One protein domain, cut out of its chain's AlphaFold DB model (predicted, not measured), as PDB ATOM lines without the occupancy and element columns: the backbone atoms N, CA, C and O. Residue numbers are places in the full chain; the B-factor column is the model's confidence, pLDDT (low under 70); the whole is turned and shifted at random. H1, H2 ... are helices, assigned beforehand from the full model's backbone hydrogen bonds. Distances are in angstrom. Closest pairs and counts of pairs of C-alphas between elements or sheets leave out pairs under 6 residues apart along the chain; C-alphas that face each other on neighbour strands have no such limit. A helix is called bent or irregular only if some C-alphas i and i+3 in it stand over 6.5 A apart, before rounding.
ATOM      1  N   GLN A 583     150.395 135.294 153.326       82.38
ATOM      2  CA  GLN A 583     149.817 136.464 153.994       82.38
ATOM      3  C   GLN A 583     149.635 136.243 155.504       82.38
ATOM      4  O   GLN A 583     150.048 137.079 156.300       82.38
ATOM      5  N   ALA A 584     149.140 135.070 155.911       82.06
ATOM      6  CA  ALA A 584     149.005 134.722 157.325       82.06
ATOM      7  C   ALA A 584     150.367 134.679 158.045       82.06
ATOM      8  O   ALA A 584     150.463 135.037 159.219       82.06
ATOM      9  N   VAL A 585     151.441 134.295 157.342       84.94
ATOM     10  CA  VAL A 585     152.803 134.380 157.888       84.94
ATOM     11  C   VAL A 585     153.220 135.826 158.121       84.94
ATOM     12  O   VAL A 585     153.738 136.135 159.195       84.94
ATOM     13  N   LEU A 586     152.990 136.712 157.151       84.12
ATOM     14  CA  LEU A 586     153.335 138.131 157.272       84.12
ATOM     15  C   LEU A 586     152.576 138.810 158.421       84.12
ATOM     16  O   LEU A 586     153.170 139.598 159.155       84.12
ATOM     17  N   ASP A 587     151.305 138.465 158.617       83.75
ATOM     18  CA  ASP A 587     150.453 139.115 159.616       83.75
ATOM     19  C   ASP A 587     150.744 138.660 161.056       83.75
ATOM     20  O   ASP A 587     150.553 139.445 161.993       83.75
ATOM     21  N   ALA A 588     151.248 137.430 161.228       87.25
ATOM     22  CA  ALA A 588     151.483 136.792 162.528       87.25
ATOM     23  C   ALA A 588     152.968 136.692 162.948       87.25
ATOM     24  O   ALA A 588     153.274 136.162 164.024       87.25
ATOM     25  N   THR A 589     153.916 137.179 162.138       89.12
ATOM     26  CA  THR A 589     155.357 137.132 162.457       89.12
ATOM     27  C   THR A 589     156.028 138.501 162.441       89.12
ATOM     28  O   THR A 589     155.606 139.421 161.753       89.12
ATOM     29  N   CYS A 590     157.112 138.651 163.210       87.31
ATOM     30  CA  CYS A 590     157.978 139.824 163.099       87.31
ATOM     31  C   CYS A 590     158.809 139.760 161.810       87.31
ATOM     32  O   CYS A 590     159.056 138.670 161.292       87.31
ATOM     33  N   TYR A 591     159.326 140.906 161.352       87.19
ATOM     34  CA  TYR A 591     160.155 141.006 160.142       87.19
ATOM     35  C   TYR A 591     161.253 139.930 160.062       87.19
ATOM     36  O   TYR A 591     161.399 139.243 159.057       87.19
ATOM     37  N   GLY A 592     161.997 139.718 161.152       85.00
ATOM     38  CA  GLY A 592     163.077 138.733 161.158       85.00
ATOM     39  C   GLY A 592     162.604 137.292 160.948       85.00
ATOM     40  O   GLY A 592     163.307 136.512 160.319       85.00
ATOM     41  N   CYS A 593     161.434 136.923 161.469       87.69
ATOM     42  CA  CYS A 593     160.865 135.587 161.285       87.69
ATOM     43  C   CYS A 593     160.119 135.454 159.951       87.69
ATOM     44  O   CYS A 593     160.122 134.371 159.369       87.69
ATOM     45  N   SER A 594     159.530 136.544 159.451       88.50
ATOM     46  CA  SER A 594     158.839 136.560 158.164       88.50
ATOM     47  C   SER A 594     159.817 136.371 157.009       88.50
ATOM     48  O   SER A 594     159.546 135.564 156.127       88.50
ATOM     49  N   VAL A 595     160.992 137.011 157.051       85.94
ATOM     50  CA  VAL A 595     162.056 136.829 156.045       85.94
ATOM     51  C   VAL A 595     162.492 135.364 155.956       85.94
ATOM     52  O   VAL A 595     162.640 134.843 154.857       85.94
ATOM     53  N   ILE A 596     162.631 134.681 157.096       84.88
ATOM     54  CA  ILE A 596     163.046 133.269 157.148       84.88
ATOM     55  C   ILE A 596     161.974 132.347 156.544       84.88
ATOM     56  O   ILE A 596     162.293 131.417 155.808       84.88
ATOM     57  N   LEU A 597     160.697 132.580 156.866       84.81
ATOM     58  CA  LEU A 597     159.595 131.696 156.463       84.81
ATOM     59  C   LEU A 597     158.967 132.047 155.108       84.81
ATOM     60  O   LEU A 597     158.220 131.237 154.549       84.81
ATOM     61  N   ARG A 598     159.251 133.233 154.565       82.81
ATOM     62  CA  ARG A 598     158.721 133.675 153.272       82.81
ATOM     63  C   ARG A 598     159.127 132.724 152.152       82.81
ATOM     64  O   ARG A 598     158.263 132.352 151.364       82.81
ATOM     65  N   ASP A 599     160.385 132.296 152.112       79.00
ATOM     66  CA  ASP A 599     160.875 131.378 151.076       79.00
ATOM     67  C   ASP A 599     160.183 130.011 151.180       79.00
ATOM     68  O   ASP A 599     159.656 129.498 150.194       79.00
ATOM     69  N   VAL A 600     160.064 129.480 152.404       80.50
ATOM     70  CA  VAL A 600     159.413 128.187 152.682       80.50
ATOM     71  C   VAL A 600     157.947 128.179 152.234       80.50
ATOM     72  O   VAL A 600     157.485 127.227 151.604       80.50
ATOM     73  N   THR A 601     157.209 129.248 152.545       76.62
ATOM     74  CA  THR A 601     155.785 129.362 152.187       76.62
ATOM     75  C   THR A 601     155.562 129.680 150.716       76.62
ATOM     76  O   THR A 601     154.635 129.138 150.121       76.62
ATOM     77  N   SER A 602     156.429 130.489 150.103       72.44
ATOM     78  CA  SER A 602     156.372 130.781 148.663       72.44
ATOM     79  C   SER A 602     156.659 129.532 147.823       72.44
ATOM     80  O   SER A 602     156.066 129.355 146.764       72.44
ATOM     81  N   ALA A 603     157.508 128.631 148.326       68.25
ATOM     82  CA  ALA A 603     157.766 127.322 147.730       68.25
ATOM     83  C   ALA A 603     156.648 126.288 147.992       68.25
ATOM     84  O   ALA A 603     156.785 125.131 147.596       68.25
ATOM     85  N   GLY A 604     155.567 126.654 148.697       70.12
ATOM     86  CA  GLY A 604     154.466 125.744 149.035       70.12
ATOM     87  C   GLY A 604     154.887 124.561 149.913       70.12
ATOM     88  O   GLY A 604     154.241 123.512 149.892       70.12
ATOM     89  N   THR A 605     155.992 124.693 150.656       76.56
ATOM     90  CA  THR A 605     156.563 123.579 151.418       76.56
ATOM     91  C   THR A 605     155.884 123.416 152.779       76.56
ATOM     92  O   THR A 605     155.350 124.362 153.358       76.56
ATOM     93  N   LEU A 606     155.886 122.186 153.300       82.88
ATOM     94  CA  LEU A 606     155.291 121.841 154.590       82.88
ATOM     95  C   LEU A 606     156.056 122.492 155.747       82.88
ATOM     96  O   LEU A 606     157.258 122.271 155.895       82.88
ATOM     97  N   LEU A 607     155.343 123.221 156.609       85.69
ATOM     98  CA  LEU A 607     155.895 123.691 157.877       85.69
ATOM     99  C   LEU A 607     155.879 122.568 158.928       85.69
ATOM    100  O   LEU A 607     155.027 121.672 158.874       85.69
ATOM    101  N   PRO A 608     156.787 122.604 159.920       87.44
ATOM    102  CA  PRO A 608     156.737 121.688 161.050       87.44
ATOM    103  C   PRO A 608     155.396 121.798 161.797       87.44
ATOM    104  O   PRO A 608     154.920 122.920 161.995       87.44
ATOM    105  N   PRO A 609     154.799 120.687 162.274       85.44
ATOM    106  CA  PRO A 609     153.488 120.699 162.924       85.44
ATOM    107  C   PRO A 609     153.384 121.654 164.118       85.44
ATOM    108  O   PRO A 609     152.377 122.341 164.249       85.44
ATOM    109  N   MET A 610     154.435 121.765 164.945       81.19
ATOM    110  CA  MET A 610     154.465 122.738 166.050       81.19
ATOM    111  C   MET A 610     154.300 124.173 165.551       81.19
ATOM    112  O   MET A 610     153.563 124.958 166.130       81.19
ATOM    113  N   VAL A 611     154.982 124.515 164.457       84.94
ATOM    114  CA  VAL A 611     154.945 125.861 163.885       84.94
ATOM    115  C   VAL A 611     153.586 126.119 163.238       84.94
ATOM    116  O   VAL A 611     152.973 127.152 163.494       84.94
ATOM    117  N   ALA A 612     153.082 125.166 162.450       85.50
ATOM    118  CA  ALA A 612     151.774 125.266 161.808       85.50
ATOM    119  C   ALA A 612     150.627 125.402 162.830       85.50
ATOM    120  O   ALA A 612     149.723 126.213 162.633       85.50
ATOM    121  N   GLN A 613     150.687 124.670 163.949       83.88
ATOM    122  CA  GLN A 613     149.698 124.767 165.026       83.88
ATOM    123  C   GLN A 613     149.706 126.145 165.697       83.88
ATOM    124  O   GLN A 613     148.637 126.685 165.977       83.88
ATOM    125  N   GLU A 614     150.880 126.737 165.931       83.88
ATOM    126  CA  GLU A 614     150.981 128.091 166.490       83.88
ATOM    127  C   GLU A 614     150.386 129.148 165.547       83.88
ATOM    128  O   GLU A 614     149.679 130.048 166.005       83.88
ATOM    129  N   PHE A 615     150.565 129.001 164.228       86.00
ATOM    130  CA  PHE A 615     149.861 129.833 163.245       86.00
ATOM    131  C   PHE A 615     148.344 129.635 163.308       86.00
ATOM    132  O   PHE A 615     147.614 130.616 163.401       86.00
ATOM    133  N   ALA A 616     147.858 128.390 163.328       84.12
ATOM    134  CA  ALA A 616     146.424 128.106 163.418       84.12
ATOM    135  C   ALA A 616     145.793 128.690 164.697       84.12
ATOM    136  O   ALA A 616     144.708 129.275 164.654       84.12
ATOM    137  N   ARG A 617     146.498 128.592 165.835       83.50
ATOM    138  CA  ARG A 617     146.101 129.213 167.108       83.50
ATOM    139  C   ARG A 617     146.086 130.733 167.018       83.50
ATOM    140  O   ARG A 617     145.163 131.356 167.533       83.50
ATOM    141  N   ALA A 618     147.083 131.344 166.384       83.19
ATOM    142  CA  ALA A 618     147.127 132.791 166.208       83.19
ATOM    143  C   ALA A 618     145.982 133.299 165.328       83.19
ATOM    144  O   ALA A 618     145.282 134.217 165.746       83.19
ATOM    145  N   THR A 619     145.720 132.649 164.192       82.69
ATOM    146  CA  THR A 619     144.582 132.978 163.324       82.69
ATOM    147  C   THR A 619     143.253 132.816 164.061       82.69
ATOM    148  O   THR A 619     142.399 133.691 163.979       82.69
ATOM    149  N   SER A 620     143.091 131.741 164.842       82.81
ATOM    150  CA  SER A 620     141.873 131.519 165.637       82.81
ATOM    151  C   SER A 620     141.682 132.597 166.708       82.81
ATOM    152  O   SER A 620     140.576 133.093 166.889       82.81
ATOM    153  N   ARG A 621     142.755 133.000 167.405       81.94
ATOM    154  CA  ARG A 621     142.710 134.108 168.374       81.94
ATOM    155  C   ARG A 621     142.362 135.432 167.714       81.94
ATOM    156  O   ARG A 621     141.654 136.227 168.316       81.94
ATOM    157  N   GLU A 622     142.853 135.672 166.506       78.12
ATOM    158  CA  GLU A 622     142.535 136.889 165.767       78.12
ATOM    159  C   GLU A 622     141.076 136.915 165.310       78.12
ATOM    160  O   GLU A 622     140.424 137.942 165.463       78.12
ATOM    161  N   HIS A 623     140.542 135.779 164.856       83.19
ATOM    162  CA  HIS A 623     139.118 135.634 164.557       83.19
ATOM    163  C   HIS A 623     138.256 135.897 165.796       83.19
ATOM    164  O   HIS A 623     137.375 136.746 165.756       83.19
ATOM    165  N   MET A 624     138.578 135.250 166.924       83.12
ATOM    166  CA  MET A 624     137.877 135.483 168.192       83.12
ATOM    167  C   MET A 624     137.990 136.945 168.644       83.12
ATOM    168  O   MET A 624     137.019 137.516 169.124       83.12
ATOM    169  N   ARG A 625     139.157 137.586 168.477       81.25
ATOM    170  CA  ARG A 625     139.333 139.002 168.823       81.25
ATOM    171  C   ARG A 625     138.494 139.910 167.927       81.25
ATOM    172  O   ARG A 625     137.949 140.877 168.437       81.25
ATOM    173  N   ALA A 626     138.384 139.610 166.634       81.62
ATOM    174  CA  ALA A 626     137.540 140.367 165.714       81.62
ATOM    175  C   ALA A 626     136.054 140.237 166.083       81.62
ATOM    176  O   ALA A 626     135.370 141.250 166.178       81.62
ATOM    177  N   GLU A 627     135.585 139.024 166.389       86.00
ATOM    178  CA  GLU A 627     134.207 138.787 166.842       86.00
ATOM    179  C   GLU A 627     133.894 139.510 168.157       86.00
ATOM    180  O   GLU A 627     132.821 140.079 168.304       86.00
ATOM    181  N   ILE A 628     134.831 139.520 169.112       84.75
ATOM    182  CA  ILE A 628     134.629 140.165 170.420       84.75
ATOM    183  C   ILE A 628     134.807 141.687 170.332       84.75
ATOM    184  O   ILE A 628     134.201 142.406 171.120       84.75
ATOM    185  N   SER A 629     135.593 142.199 169.375       78.00
ATOM    186  CA  SER A 629     135.849 143.642 169.241       78.00
ATOM    187  C   SER A 629     134.596 144.468 168.956       78.00
ATOM    188  O   SER A 629     134.554 145.625 169.346       78.00
ATOM    189  N   GLU A 630     133.561 143.868 168.362       77.00
ATOM    190  CA  GLU A 630     132.248 144.500 168.166       77.00
ATOM    191  C   GLU A 630     131.497 144.744 169.493       77.00
ATOM    192  O   GLU A 630     130.612 145.590 169.562       77.00
ATOM    193  N   TYR A 631     131.871 144.029 170.559       77.06
ATOM    194  CA  TYR A 631     131.230 144.081 171.877       77.06
ATOM    195  C   TYR A 631     132.094 144.759 172.948       77.06
ATOM    196  O   TYR A 631     131.641 144.915 174.084       77.06
TER     197      TYR A 631
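Overview. This is residues 583 to 631 of the 642 residues of the protein "Cytoplasmic tRNA 2-thiolation protein 2" of Capsaspora owczarzaki (strain ATCC 30864) (UniProt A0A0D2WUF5). A short helical hairpin, H1 and H2, sits over one half of a long helix, H3, with H1 packing on H3 near its middle and H2 on the side of H1 away from H3. The far end of H3 sticks out as an arm, residues 623 to 631, of which 623 to 629 belong to H3. The printed part has 49 residues, with three named helices in the order H1, H2, H3 and no named strand, and its class is all helix. It is loose, with a radius of gyration of the C-alphas of 12.4 A, and elongated, spanning 39 by 21 by 15 A.

Arrangement. Start at the first printed residue, where H1 takes residues 583 to 588. After a tight link of 2 residues you reach H2, residues 591 to 602, which touches H1 with residues 594 to 598 alone. The closest C-alphas of the two are those of Leu 586 and Ser 594, 5.8 A apart. H1 and H2 form a helical hairpin, at a shallow tilt of 28 degrees, opposite ways. A short link of 6 residues then brings you to H3, residues 609 to 629. H3 touches H1 with residues 615 to 619 alone, and the closest C-alphas are those of Ala 588 and Ala 618, 7.0 A apart. Their lines are about perpendicular, at 79 degrees. H2 and H3 are apart. In the backbone, H1 and H3 have every O i to N i+4 pair within hydrogen-bond range, while H2 has 5 of 8.

Along the chain. Find C-alpha 583 at (149.817, 136.464, 153.994); from there H1 runs 8.7 A to C-alpha 588. H2 begins at C-alpha 591, at (160.155, 141.006, 160.142), and runs 15.8 A to C-alpha 602. Look inside it at C-alphas 596 and 599: they are 6.7 A apart, and H2 is only just irregular. H3 begins at C-alpha 609, at (153.488, 120.699, 162.924), and runs 29.6 A to C-alpha 629, at (135.849, 143.642, 169.241).

Size, cuts and confidence. The two C-alphas farthest apart are those of Ala 603, just after H2, and Tyr 631, the last printed residue, at 39.6 A. Residues 623 to 631 stand free; without them the body of 40 residues spans 25 by 21 by 14 A, with a radius of gyration of 9.7 A. The printed part has no cut and no long link between its helices. Read the B-factor column for the model's confidence: the mean pLDDT of the printed part is 82.6, and residue 603 alone is under 70.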